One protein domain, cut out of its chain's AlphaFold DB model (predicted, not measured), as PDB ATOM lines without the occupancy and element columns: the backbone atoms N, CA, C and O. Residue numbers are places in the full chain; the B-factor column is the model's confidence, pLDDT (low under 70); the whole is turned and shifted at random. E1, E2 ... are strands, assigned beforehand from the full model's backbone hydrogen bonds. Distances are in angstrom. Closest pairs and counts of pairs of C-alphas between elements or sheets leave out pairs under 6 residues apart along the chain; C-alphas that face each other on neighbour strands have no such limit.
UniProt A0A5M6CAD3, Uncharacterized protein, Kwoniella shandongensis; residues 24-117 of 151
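Overview. This is residues 24 to 117 of the 151 residues of an uncharacterized protein of Kwoniella shandongensis (UniProt A0A5M6CAD3). With little regular structure, this is a rounded body built mostly of looping chain, with a longer hairpin, E1 and E2, at one end of its longest axis and a small hairpin, E3 and E4, at the other. Residues 50 to 106, with no named element, fill the space between. The 94 printed residues hold four named strands and no named helix: all strand, each two-stranded sheet antiparallel, yet only 20 residues in named elements. It is compact, radius of gyration of the C-alphas 11.8 A, spanning 32 by 27 by 20 A.

Along the chain. Find C-alpha 30 at (-28.945, -15.091, -18.116); E1, residues 30 to 36, runs 19.0 A from there. E2, residues 43 to 49, covers 17.6 A. Further on come E3, residues 107 to 109, 6.5 A, and E4, residues 114 to 116, 6.3 A, ending at (-22.797, 0.711, -37.632).

Arrangement. In the hairpin E1 and E2, at 151 degrees, look for N 33 and O 46, 2.8 A apart. In E3 and E4, at 129 degrees, N 116 and O 107 are 2.8 A apart. Both strands of the first hairpin are apart from both of the second.

Size, cuts and confidence. The printed part has no cut; the link from E2 to E3 is long, 57 residues. Residues 24 to 25 and 37 to 40 have pLDDT under 70.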
ATOM      1  N   GLY A  24     -20.481  -3.966 -12.052       56.28
ATOM      2  CA  GLY A  24     -21.683  -4.731 -12.319       56.28
ATOM      3  C   GLY A  24     -21.408  -6.217 -12.116       56.28
ATOM      4  O   GLY A  24     -20.287  -6.710 -12.281       56.28
ATOM      5  N   ASN A  25     -22.437  -6.933 -11.671       65.25
ATOM      6  CA  ASN A  25     -22.245  -8.286 -11.177       65.25
ATOM      7  C   ASN A  25     -21.650  -9.195 -12.267       65.25
ATOM      8  O   ASN A  25     -22.227  -9.292 -13.360       65.25
ATOM      9  N   PRO A  26     -20.546  -9.911 -11.972       76.75
ATOM     10  CA  PRO A  26     -20.072 -10.953 -12.859       76.75
ATOM     11  C   PRO A  26     -21.166 -12.010 -13.005       76.75
ATOM     12  O   PRO A  26     -21.916 -12.299 -12.066       76.75
ATOM     13  N   CYS A  27     -21.267 -12.598 -14.185       81.00
ATOM     14  CA  CYS A  27     -22.349 -13.497 -14.528       81.00
ATOM     15  C   CYS A  27     -21.825 -14.724 -15.288       81.00
ATOM     16  O   CYS A  27     -20.745 -14.717 -15.874       81.00
ATOM     17  N   THR A  28     -22.610 -15.805 -15.274       81.19
ATOM     18  CA  THR A  28     -22.301 -17.066 -15.983       81.19
ATOM     19  C   THR A  28     -23.423 -17.535 -16.919       81.19
ATOM     20  O   THR A  28     -23.308 -18.591 -17.535       81.19
ATOM     21  N   GLY A  29     -24.508 -16.764 -17.046       79.25
ATOM     22  CA  GLY A  29     -25.676 -17.096 -17.861       79.25
ATOM     23  C   GLY A  29     -26.614 -15.901 -18.056       79.25
ATOM     24  O   GLY A  29     -26.170 -14.779 -18.255       79.25
ATOM     25  N   SER A  30     -27.920 -16.135 -18.004       83.56
ATOM     26  CA  SER A  30     -28.945 -15.091 -18.116       83.56
ATOM     27  C   SER A  30     -29.573 -14.794 -16.756       83.56
ATOM     28  O   SER A  30     -29.854 -15.735 -16.006       83.56
ATOM     29  N   GLY A  31     -29.861 -13.533 -16.439       82.56
ATOM     30  CA  GLY A  31     -30.535 -13.196 -15.186       82.56
ATOM     31  C   GLY A  31     -30.770 -11.701 -14.971       82.56
ATOM     32  O   GLY A  31     -30.372 -10.886 -15.800       82.56
ATOM     33  N   PRO A  32     -31.437 -11.332 -13.863       83.50
ATOM     34  CA  PRO A  32     -31.563  -9.939 -13.470       83.50
ATOM     35  C   PRO A  32     -30.196  -9.386 -13.063       83.50
ATOM     36  O   PRO A  32     -29.491  -9.974 -12.239       83.50
ATOM     37  N   CYS A  33     -29.850  -8.233 -13.610       81.19
ATOM     38  CA  CYS A  33     -28.651  -7.491 -13.272       81.19
ATOM     39  C   CYS A  33     -28.987  -6.011 -13.120       81.19
ATOM     40  O   CYS A  33     -29.872  -5.495 -13.797       81.19
ATOM     41  N   SER A  34     -28.336  -5.356 -12.161       82.44
ATOM     42  CA  SER A  34     -28.637  -3.977 -11.794       82.44
ATOM     43  C   SER A  34     -27.415  -3.102 -11.997       82.44
ATOM     44  O   SER A  34     -26.323  -3.488 -11.581       82.44
ATOM     45  N   TYR A  35     -27.624  -1.942 -12.610       74.38
ATOM     46  CA  TYR A  35     -26.570  -0.989 -12.948       74.38
ATOM     47  C   TYR A  35     -26.957   0.395 -12.480       74.38
ATOM     48  O   TYR A  35     -28.127   0.773 -12.563       74.38
ATOM     49  N   ASP A  36     -25.968   1.166 -12.060       71.88
ATOM     50  CA  ASP A  36     -26.141   2.597 -11.886       71.88
ATOM     51  C   ASP A  36     -25.995   3.263 -13.254       71.88
ATOM     52  O   ASP A  36     -24.933   3.218 -13.871       71.88
ATOM     53  N   TYR A  37     -27.086   3.843 -13.753       66.69
ATOM     54  CA  TYR A  37     -27.108   4.542 -15.031       66.69
ATOM     55  C   TYR A  37     -27.004   6.047 -14.792       66.69
ATOM     56  O   TYR A  37     -27.680   6.607 -13.924       66.69
ATOM     57  N   SER A  38     -26.172   6.744 -15.567       61.69
ATOM     58  CA  SER A  38     -26.069   8.199 -15.436       61.69
ATOM     59  C   SER A  38     -27.392   8.855 -15.838       61.69
ATOM     60  O   SER A  38     -27.761   8.853 -17.010       61.69
ATOM     61  N   GLY A  39     -28.101   9.426 -14.861       63.66
ATOM     62  CA  GLY A  39     -29.390  10.093 -15.070       63.66
ATOM     63  C   GLY A  39     -30.609   9.342 -14.529       63.66
ATOM     64  O   GLY A  39     -31.711   9.878 -14.620       63.66
ATOM     65  N   SER A  40     -30.445   8.155 -13.933       66.12
ATOM     66  CA  SER A  40     -31.508   7.515 -13.148       66.12
ATOM     67  C   SER A  40     -31.411   7.897 -11.664       66.12
ATOM     68  O   SER A  40     -30.326   8.103 -11.127       66.12
ATOM     69  N   GLU A  41     -32.550   7.977 -10.966       73.25
ATOM     70  CA  GLU A  41     -32.602   8.240  -9.511       73.25
ATOM     71  C   GLU A  41     -32.158   7.030  -8.654       73.25
ATOM     72  O   GLU A  41     -32.276   7.043  -7.429       73.25
ATOM     73  N   GLY A  42     -31.657   5.968  -9.287       74.56
ATOM     74  CA  GLY A  42     -31.226   4.734  -8.640       74.56
ATOM     75  C   GLY A  42     -30.836   3.647  -9.646       74.56
ATOM     76  O   GLY A  42     -30.895   3.882 -10.859       74.56
ATOM     77  N   PRO A  43     -30.459   2.455  -9.159       76.75
ATOM     78  CA  PRO A  43     -30.014   1.366 -10.009       76.75
ATOM     79  C   PRO A  43     -31.159   0.860 -10.894       76.75
ATOM     80  O   PRO A  43     -32.260   0.577 -10.418       76.75
ATOM     81  N   VAL A  44     -30.890   0.715 -12.189       80.38
ATOM     82  CA  VAL A  44     -31.815   0.144 -13.171       80.38
ATOM     83  C   VAL A  44     -31.582  -1.358 -13.230       80.38
ATOM     84  O   VAL A  44     -30.452  -1.801 -13.419       80.38
ATOM     85  N   THR A  45     -32.643  -2.148 -13.059       84.62
ATOM     86  CA  THR A  45     -32.583  -3.605 -13.210       84.62
ATOM     87  C   THR A  45     -33.011  -4.008 -14.616       84.62
ATOM     88  O   THR A  45     -34.126  -3.709 -15.040       84.62
ATOM     89  N   VAL A  46     -32.141  -4.735 -15.308       85.31
ATOM     90  CA  VAL A  46     -32.372  -5.320 -16.634       85.31
ATOM     91  C   VAL A  46     -32.267  -6.839 -16.553       85.31
ATOM     92  O   VAL A  46     -31.598  -7.383 -15.674       85.31
ATOM     93  N   PHE A  47     -32.940  -7.547 -17.455       88.12
ATOM     94  CA  PHE A  47     -32.853  -9.008 -17.543       88.12
ATOM     95  C   PHE A  47     -31.918  -9.377 -18.690       88.12
ATOM     96  O   PHE A  47     -32.364  -9.660 -19.802       88.12
ATOM     97  N   GLY A  48     -30.617  -9.310 -18.427       87.12
ATOM     98  CA  GLY A  48     -29.581  -9.470 -19.440       87.12
ATOM     99  C   GLY A  48     -29.000 -10.877 -19.527       87.12
ATOM    100  O   GLY A  48     -29.061 -11.680 -18.592       87.12
ATOM    101  N   ASN A  49     -28.391 -11.161 -20.674       89.19
ATOM    102  CA  ASN A  49     -27.466 -12.279 -20.834       89.19
ATOM    103  C   ASN A  49     -26.045 -11.836 -20.474       89.19
ATOM    104  O   ASN A  49     -25.745 -10.644 -20.455       89.19
ATOM    105  N   CYS A  50     -25.151 -12.787 -20.227       89.38
ATOM    106  CA  CYS A  50     -23.734 -12.474 -20.106       89.38
ATOM    107  C   CYS A  50     -23.110 -12.064 -21.427       89.38
ATOM    108  O   CYS A  50     -23.212 -12.779 -22.427       89.38
ATOM    109  N   ALA A  51     -22.364 -10.968 -21.380       88.56
ATOM    110  CA  ALA A  51     -21.384 -10.644 -22.391       88.56
ATOM    111  C   ALA A  51     -20.178 -11.601 -22.308       88.56
ATOM    112  O   ALA A  51     -19.919 -12.199 -21.255       88.56
ATOM    113  N   PRO A  52     -19.374 -11.711 -23.380       81.94
ATOM    114  CA  PRO A  52     -18.141 -12.502 -23.385       81.94
ATOM    115  C   PRO A  52     -17.131 -12.097 -22.300       81.94
ATOM    116  O   PRO A  52     -16.346 -12.933 -21.858       81.94
ATOM    117  N   GLY A  53     -17.169 -10.837 -21.849       78.62
ATOM    118  CA  GLY A  53     -16.351 -10.327 -20.745       78.62
ATOM    119  C   GLY A  53     -16.749 -10.849 -19.358       78.62
ATOM    120  O   GLY A  53     -16.054 -10.567 -18.390       78.62
ATOM    121  N   GLY A  54     -17.842 -11.616 -19.251       83.69
ATOM    122  CA  GLY A  54     -18.326 -12.176 -17.987       83.69
ATOM    123  C   GLY A  54     -19.194 -11.220 -17.170       83.69
ATOM    124  O   GLY A  54     -19.447 -11.494 -16.001       83.69
ATOM    125  N   TYR A  55     -19.661 -10.129 -17.772       86.88
ATOM    126  CA  TYR A  55     -20.546  -9.145 -17.154       86.88
ATOM    127  C   TYR A  55     -21.932  -9.220 -17.786       86.88
ATOM    128  O   TYR A  55     -22.071  -9.478 -18.984       86.88
ATOM    129  N   CYS A  56     -22.976  -9.068 -16.973       88.00
ATOM    130  CA  CYS A  56     -24.352  -9.147 -17.465       88.00
ATOM    131  C   CYS A  56     -24.659  -7.922 -18.331       88.00
ATOM    132  O   CYS A  56     -24.057  -6.880 -18.093       88.00
ATOM    133  N   ALA A  57     -25.561  -8.037 -19.311       88.50
ATOM    134  CA  ALA A  57     -26.115  -6.949 -20.139       88.50
ATOM    135  C   ALA A  57     -25.105  -6.012 -20.848       88.50
ATOM    136  O   ALA A  57     -25.510  -5.069 -21.528       88.50
ATOM    137  N   ASP A  58     -23.810  -6.274 -20.702       90.25
ATOM    138  CA  ASP A  58     -22.707  -5.533 -21.287       90.25
ATOM    139  C   ASP A  58     -22.685  -5.699 -22.807       90.25
ATOM    140  O   ASP A  58     -23.284  -6.620 -23.379       90.25
ATOM    141  N   ASN A  59     -21.942  -4.821 -23.480       89.62
ATOM    142  CA  ASN A  59     -21.795  -4.908 -24.924       89.62
ATOM    143  C   ASN A  59     -21.254  -6.285 -25.345       89.62
ATOM    144  O   ASN A  59     -20.303  -6.820 -24.774       89.62
ATOM    145  N   GLY A  60     -21.894  -6.877 -26.353       87.38
ATOM    146  CA  GLY A  60     -21.629  -8.252 -26.783       87.38
ATOM    147  C   GLY A  60     -22.527  -9.321 -26.160       87.38
ATOM    148  O   GLY A  60     -22.531 -10.444 -26.666       87.38
ATOM    149  N   ALA A  61     -23.321  -9.003 -25.133       90.88
ATOM    150  CA  ALA A  61     -24.389  -9.888 -24.672       90.88
ATOM    151  C   ALA A  61     -25.484 -10.034 -25.742       90.88
ATOM    152  O   ALA A  61     -25.795  -9.089 -26.465       90.88
ATOM    153  N   THR A  62     -26.097 -11.213 -25.835       92.00
ATOM    154  CA  THR A  62     -27.285 -11.420 -26.676       92.00
ATOM    155  C   THR A  62     -28.496 -10.705 -26.085       92.00
ATOM    156  O   THR A  62     -28.691 -10.721 -24.868       92.00
ATOM    157  N   CYS A  63     -29.346 -10.133 -26.929       92.31
ATOM    158  CA  CYS A  63     -30.541  -9.408 -26.504       92.31
ATOM    159  C   CYS A  63     -31.685  -9.576 -27.501       92.31
ATOM    160  O   CYS A  63     -31.450  -9.737 -28.696       92.31
ATOM    161  N   ASP A  64     -32.918  -9.493 -27.004       92.06
ATOM    162  CA  ASP A  64     -34.120  -9.418 -27.841       92.06
ATOM    163  C   ASP A  64     -34.705  -7.998 -27.847       92.06
ATOM    164  O   ASP A  64     -35.342  -7.579 -28.812       92.06
ATOM    165  N   THR A  65     -34.486  -7.251 -26.760       90.56
ATOM    166  CA  THR A  65     -34.974  -5.885 -26.545       90.56
ATOM    167  C   THR A  65     -33.922  -5.044 -25.823       90.56
ATOM    168  O   THR A  65     -33.010  -5.590 -25.199       90.56
ATOM    169  N   ASP A  66     -34.078  -3.718 -25.838       87.75
ATOM    170  CA  ASP A  66     -33.199  -2.805 -25.093       87.75
ATOM    171  C   ASP A  66     -33.195  -3.087 -23.581       87.75
ATOM    172  O   ASP A  66     -32.174  -2.926 -22.924       87.75
ATOM    173  N   TYR A  67     -34.287  -3.634 -23.031       86.19
ATOM    174  CA  TYR A  67     -34.388  -4.029 -21.619       86.19
ATOM    175  C   TYR A  67     -33.493  -5.215 -21.223       86.19
ATOM    176  O   TYR A  67     -33.445  -5.581 -20.046       86.19
ATOM    177  N   ASN A  68     -32.827  -5.856 -22.185       88.88
ATOM    178  CA  ASN A  68     -31.831  -6.897 -21.934       88.88
ATOM    179  C   ASN A  68     -30.398  -6.338 -21.888       88.88
ATOM    180  O   ASN A  68     -29.471  -7.098 -21.606       88.88
ATOM    181  N   CYS A  69     -30.215  -5.050 -22.189       88.19
ATOM    182  CA  CYS A  69     -28.915  -4.416 -22.361       88.19
ATOM    183  C   CYS A  69     -28.696  -3.279 -21.372       88.19
ATOM    184  O   CYS A  69     -29.634  -2.644 -20.904       88.19
ATOM    185  N   TYR A  70     -27.425  -3.004 -21.098       82.19
ATOM    186  CA  TYR A  70     -27.004  -1.810 -20.377       82.19
ATOM    187  C   TYR A  70     -27.236  -0.530 -21.203       82.19
ATOM    188  O   TYR A  70     -27.601   0.505 -20.658       82.19
ATOM    189  N   THR A  71     -27.042  -0.616 -22.523       83.88
ATOM    190  CA  THR A  71     -27.199   0.489 -23.481       83.88
ATOM    191  C   THR A  71     -28.452   0.310 -24.341       83.88
ATOM    192  O   THR A  71     -29.533   0.763 -23.988       83.88
ATOM    193  N   SER A  72     -28.304  -0.361 -25.481       90.00
ATOM    194  CA  SER A  72     -29.356  -0.635 -26.453       90.00
ATOM    195  C   SER A  72     -29.028  -1.922 -27.210       90.00
ATOM    196  O   SER A  72     -27.863  -2.314 -27.363       90.00
ATOM    197  N   CYS A  73     -30.074  -2.600 -27.661       93.06
ATOM    198  CA  CYS A  73     -30.006  -3.830 -28.421       93.06
ATOM    199  C   CYS A  73     -29.991  -3.543 -29.926       93.06
ATOM    200  O   CYS A  73     -30.959  -3.048 -30.497       93.06
ATOM    201  N   GLY A  74     -28.906  -3.928 -30.597       92.75
ATOM    202  CA  GLY A  74     -28.747  -3.781 -32.042       92.75
ATOM    203  C   GLY A  74     -28.483  -5.125 -32.700       92.75
ATOM    204  O   GLY A  74     -27.537  -5.823 -32.340       92.75
ATOM    205  N   SER A  75     -29.301  -5.511 -33.681       92.56
ATOM    206  CA  SER A  75     -29.151  -6.785 -34.408       92.56
ATOM    207  C   SER A  75     -29.040  -8.018 -33.489       92.56
ATOM    208  O   SER A  75     -28.330  -8.972 -33.803       92.56
ATOM    209  N   GLY A  76     -29.728  -7.992 -32.341       91.62
ATOM    210  CA  GLY A  76     -29.736  -9.077 -31.356       91.62
ATOM    211  C   GLY A  76     -28.535  -9.108 -30.402       91.62
ATOM    212  O   GLY A  76     -28.340 -10.098 -29.693       91.62
ATOM    213  N   VAL A  77     -27.708  -8.056 -30.389       92.50
ATOM    214  CA  VAL A  77     -26.534  -7.931 -29.512       92.50
ATOM    215  C   VAL A  77     -26.513  -6.556 -28.839       92.50
ATOM    216  O   VAL A  77     -26.756  -5.538 -29.488       92.50
ATOM    217  N   CYS A  78     -26.192  -6.502 -27.547       91.88
ATOM    218  CA  CYS A  78     -26.020  -5.240 -26.827       91.88
ATOM    219  C   CYS A  78     -24.851  -4.445 -27.425       91.88
ATOM    220  O   CYS A  78     -23.750  -4.983 -27.599       91.88
ATOM    221  N   GLY A  79     -25.110  -3.194 -27.815       91.81
ATOM    222  CA  GLY A  79     -24.166  -2.364 -28.572       91.81
ATOM    223  C   GLY A  79     -23.894  -2.863 -30.003       91.81
ATOM    224  O   GLY A  79     -22.900  -2.471 -30.616       91.81
ATOM    225  N   GLY A  80     -24.715  -3.773 -30.532       91.75
ATOM    226  CA  GLY A  80     -24.597  -4.291 -31.895       91.75
ATOM    227  C   GLY A  80     -25.062  -3.298 -32.963       91.75
ATOM    228  O   GLY A  80     -25.491  -2.185 -32.672       91.75
ATOM    229  N   ALA A  81     -24.984  -3.687 -34.237       94.00
ATOM    230  CA  ALA A  81     -25.384  -2.809 -35.337       94.00
ATOM    231  C   ALA A  81     -26.869  -2.405 -35.226       94.00
ATOM    232  O   ALA A  81     -27.740  -3.267 -35.089       94.00
ATOM    233  N   GLY A  82     -27.148  -1.107 -35.309       92.19
ATOM    234  CA  GLY A  82     -28.467  -0.506 -35.113       92.19
ATOM    235  C   GLY A  82     -28.778  -0.082 -33.675       92.19
ATOM    236  O   GLY A  82     -29.793   0.574 -33.485       92.19
ATOM    237  N   ALA A  83     -27.932  -0.416 -32.691       93.69
ATOM    238  CA  ALA A  83     -28.073   0.090 -31.325       93.69
ATOM    239  C   ALA A  83     -27.775   1.595 -31.259       93.69
ATOM    240  O   ALA A  83     -26.988   2.106 -32.059       93.69
ATOM    241  N   GLU A  84     -28.362   2.289 -30.289       92.88
ATOM    242  CA  GLU A  84     -28.055   3.696 -30.015       92.88
ATOM    243  C   GLU A  84     -26.636   3.868 -29.450       92.88
ATOM    244  O   GLU A  84     -26.133   3.021 -28.705       92.88
ATOM    245  N   CYS A  85     -25.978   4.975 -29.794       92.75
ATOM    246  CA  CYS A  85     -24.665   5.324 -29.261       92.75
ATOM    247  C   CYS A  85     -24.427   6.837 -29.262       92.75
ATOM    248  O   CYS A  85     -24.870   7.560 -30.149       92.75
ATOM    249  N   THR A  86     -23.658   7.312 -28.286       91.69
ATOM    250  CA  THR A  86     -23.298   8.727 -28.113       91.69
ATOM    251  C   THR A  86     -21.792   8.967 -28.192       91.69
ATOM    252  O   THR A  86     -21.349  10.111 -28.270       91.69
ATOM    253  N   SER A  87     -20.990   7.899 -28.207       88.75
ATOM    254  CA  SER A  87     -19.533   7.984 -28.163       88.75
ATOM    255  C   SER A  87     -18.857   6.952 -29.061       88.75
ATOM    256  O   SER A  87     -19.322   5.823 -29.228       88.75
ATOM    257  N   THR A  88     -17.727   7.351 -29.647       89.44
ATOM    258  CA  THR A  88     -16.839   6.470 -30.424       89.44
ATOM    259  C   THR A  88     -15.812   5.753 -29.556       89.44
ATOM    260  O   THR A  88     -14.993   5.000 -30.085       89.44
ATOM    261  N   ASN A  89     -15.791   6.033 -28.251       89.06
ATOM    262  CA  ASN A  89     -14.877   5.376 -27.333       89.06
ATOM    263  C   ASN A  89     -15.176   3.868 -27.283       89.06
ATOM    264  O   ASN A  89     -16.334   3.464 -27.428       89.06
ATOM    265  N   PRO A  90     -14.142   3.026 -27.118       86.31
ATOM    266  CA  PRO A  90     -14.352   1.602 -26.915       86.31
ATOM    267  C   PRO A  90     -15.164   1.371 -25.647       86.31
ATOM    268  O   PRO A  90     -14.996   2.090 -24.664       86.31
ATOM    269  N   PHE A  91     -16.023   0.355 -25.686       85.94
ATOM    270  CA  PHE A  91     -16.811  -0.008 -24.521       85.94
ATOM    271  C   PHE A  91     -15.906  -0.494 -23.390       85.94
ATOM    272  O   PHE A  91     -15.108  -1.417 -23.560       85.94
ATOM    273  N   THR A  92     -16.086   0.094 -22.217       84.31
ATOM    274  CA  THR A  92     -15.570  -0.383 -20.943       84.31
ATOM    275  C   THR A  92     -16.731  -0.579 -19.988       84.31
ATOM    276  O   THR A  92     -17.607   0.275 -19.871       84.31
ATOM    277  N   HIS A  93     -16.728  -1.705 -19.284       79.12
ATOM    278  CA  HIS A  93     -17.717  -1.984 -18.255       79.12
ATOM    279  C   HIS A  93     -17.803  -0.833 -17.236       79.12
ATOM    280  O   HIS A  93     -16.769  -0.355 -16.784       79.12
ATOM    281  N   GLY A  94     -19.018  -0.410 -16.871       75.31
ATOM    282  CA  GLY A  94     -19.241   0.664 -15.891       75.31
ATOM    283  C   GLY A  94     -19.161   2.090 -16.450       75.31
ATOM    284  O   GLY A  94     -19.375   3.049 -15.710       75.31
ATOM    285  N   GLN A  95     -18.907   2.258 -17.750       79.19
ATOM    286  CA  GLN A  95     -18.914   3.582 -18.363       79.19
ATOM    287  C   GLN A  95     -20.316   4.207 -18.381       79.19
ATOM    288  O   GLN A  95     -21.323   3.526 -18.563       79.19
ATOM    289  N   THR A  96     -20.383   5.530 -18.284       76.44
ATOM    290  CA  THR A  96     -21.649   6.278 -18.362       76.44
ATOM    291  C   THR A  96     -22.076   6.597 -19.794       76.44
ATOM    292  O   THR A  96     -23.232   6.911 -20.043       76.44
ATOM    293  N   GLU A  97     -21.142   6.562 -20.745       82.94
ATOM    294  CA  GLU A  97     -21.426   6.839 -22.155       82.94
ATOM    295  C   GLU A  97     -22.070   5.628 -22.846       82.94
ATOM    296  O   GLU A  97     -21.681   4.482 -22.613       82.94
ATOM    297  N   THR A  98     -22.993   5.869 -23.776       86.88
ATOM    298  CA  THR A  98     -23.582   4.820 -24.617       86.88
ATOM    299  C   THR A  98     -22.638   4.531 -25.787       86.88
ATOM    300  O   THR A  98     -22.454   5.375 -26.665       86.88
ATOM    301  N   THR A  99     -22.010   3.355 -25.818       90.56
ATOM    302  CA  THR A  99     -21.078   2.962 -26.896       90.56
ATOM    303  C   THR A  99     -21.476   1.643 -27.544       90.56
ATOM    304  O   THR A  99     -22.326   0.906 -27.043       90.56
ATOM    305  N   CYS A 100     -20.825   1.339 -28.667       92.50
ATOM    306  CA  CYS A 100     -21.016   0.112 -29.428       92.50
ATOM    307  C   CYS A 100     -20.093  -1.017 -28.962       92.50
ATOM    308  O   CYS A 100     -19.079  -0.800 -28.297       92.50
ATOM    309  N   ASN A 101     -20.407  -2.242 -29.376       90.50
ATOM    310  CA  ASN A 101     -19.550  -3.406 -29.208       90.50
ATOM    311  C   ASN A 101     -18.343  -3.327 -30.161       90.50
ATOM    312  O   ASN A 101     -18.318  -3.939 -31.236       90.50
ATOM    313  N   THR A 102     -17.335  -2.560 -29.753       86.56
ATOM    314  CA  THR A 102     -16.104  -2.358 -30.522       86.56
ATOM    315  C   THR A 102     -15.299  -3.640 -30.715       86.56
ATOM    316  O   THR A 102     -14.620  -3.767 -31.733       86.56
ATOM    317  N   ASP A 103     -15.425  -4.621 -29.817       84.62
ATOM    318  CA  ASP A 103     -14.765  -5.929 -29.945       84.62
ATOM    319  C   ASP A 103     -15.311  -6.741 -31.131       84.62
ATOM    320  O   ASP A 103     -14.584  -7.519 -31.751       84.62
ATOM    321  N   ALA A 104     -16.573  -6.516 -31.508       85.00
ATOM    322  CA  ALA A 104     -17.172  -7.060 -32.728       85.00
ATOM    323  C   ALA A 104     -16.883  -6.209 -33.983       85.00
ATOM    324  O   ALA A 104     -17.408  -6.498 -35.062       85.00
ATOM    325  N   GLY A 105     -16.068  -5.154 -33.865       86.50
ATOM    326  CA  GLY A 105     -15.762  -4.220 -34.950       86.50
ATOM    327  C   GLY A 105     -16.902  -3.255 -35.290       86.50
ATOM    328  O   GLY A 105     -16.858  -2.611 -36.338       86.50
ATOM    329  N   VAL A 106     -17.922  -3.164 -34.432       91.31
ATOM    330  CA  VAL A 106     -19.029  -2.211 -34.566       91.31
ATOM    331  C   VAL A 106     -18.559  -0.856 -34.043       91.31
ATOM    332  O   VAL A 106     -17.984  -0.772 -32.959       91.31
ATOM    333  N   THR A 107     -18.801   0.214 -34.793       92.19
ATOM    334  CA  THR A 107     -18.400   1.574 -34.398       92.19
ATOM    335  C   THR A 107     -19.604   2.494 -34.314       92.19
ATOM    336  O   THR A 107     -20.583   2.287 -35.023       92.19
ATOM    337  N   CYS A 108     -19.528   3.532 -33.486       93.44
ATOM    338  CA  CYS A 108     -20.581   4.539 -33.413       93.44
ATOM    339  C   CYS A 108     -20.463   5.538 -34.572       93.44
ATOM    340  O   CYS A 108     -19.402   6.142 -34.750       93.44
ATOM    341  N   ASP A 109     -21.538   5.744 -35.334       93.94
ATOM    342  CA  ASP A 109     -21.679   6.926 -36.186       93.94
ATOM    343  C   ASP A 109     -22.394   8.022 -35.390       93.94
ATOM    344  O   ASP A 109     -23.620   8.064 -35.302       93.94
ATOM    345  N   THR A 110     -21.614   8.936 -34.815       92.81
ATOM    346  CA  THR A 110     -22.119  10.022 -33.960       92.81
ATOM    347  C   THR A 110     -22.966  11.055 -34.701       92.81
ATOM    348  O   THR A 110     -23.577  11.904 -34.062       92.81
ATOM    349  N   ARG A 111     -23.039  11.018 -36.040       93.44
ATOM    350  CA  ARG A 111     -23.930  11.909 -36.806       93.44
ATOM    351  C   ARG A 111     -25.382  11.455 -36.759       93.44
ATOM    352  O   ARG A 111     -26.279  12.278 -36.912       93.44
ATOM    353  N   ILE A 112     -25.579  10.148 -36.634       93.81
ATOM    354  CA  ILE A 112     -26.884   9.481 -36.607       93.81
ATOM    355  C   ILE A 112     -27.100   8.718 -35.295       93.81
ATOM    356  O   ILE A 112     -28.069   7.975 -35.197       93.81
ATOM    357  N   GLU A 113     -26.184   8.874 -34.332       94.06
ATOM    358  CA  GLU A 113     -26.212   8.303 -32.978       94.06
ATOM    359  C   GLU A 113     -26.501   6.795 -32.954       94.06
ATOM    360  O   GLU A 113     -27.199   6.281 -32.084       94.06
ATOM    361  N   THR A 114     -25.965   6.068 -33.940       94.69
ATOM    362  CA  THR A 114     -26.210   4.629 -34.089       94.69
ATOM    363  C   THR A 114     -24.949   3.837 -34.393       94.69
ATOM    364  O   THR A 114     -24.020   4.274 -35.080       94.69
ATOM    365  N   CYS A 115     -24.929   2.620 -33.867       94.19
ATOM    366  CA  CYS A 115     -23.888   1.644 -34.081       94.19
ATOM    367  C   CYS A 115     -23.967   1.083 -35.500       94.19
ATOM    368  O   CYS A 115     -24.973   0.499 -35.905       94.19
ATOM    369  N   ILE A 116     -22.889   1.216 -36.264       94.12
ATOM    370  CA  ILE A 116     -22.797   0.711 -37.632       94.12
ATOM    371  C   ILE A 116     -22.009  -0.595 -37.670       94.12
ATOM    372  O   ILE A 116     -20.993  -0.758 -36.992       94.12
ATOM    373  N   ALA A 117     -22.498  -1.540 -38.476       87.25
ATOM    374  CA  ALA A 117     -21.850  -2.830 -38.663       87.25
ATOM    375  C   ALA A 117     -20.398  -2.652 -39.142       87.25
ATOM    376  O   ALA A 117     -20.118  -1.696 -39.876       87.25
TER     377      ALA A 117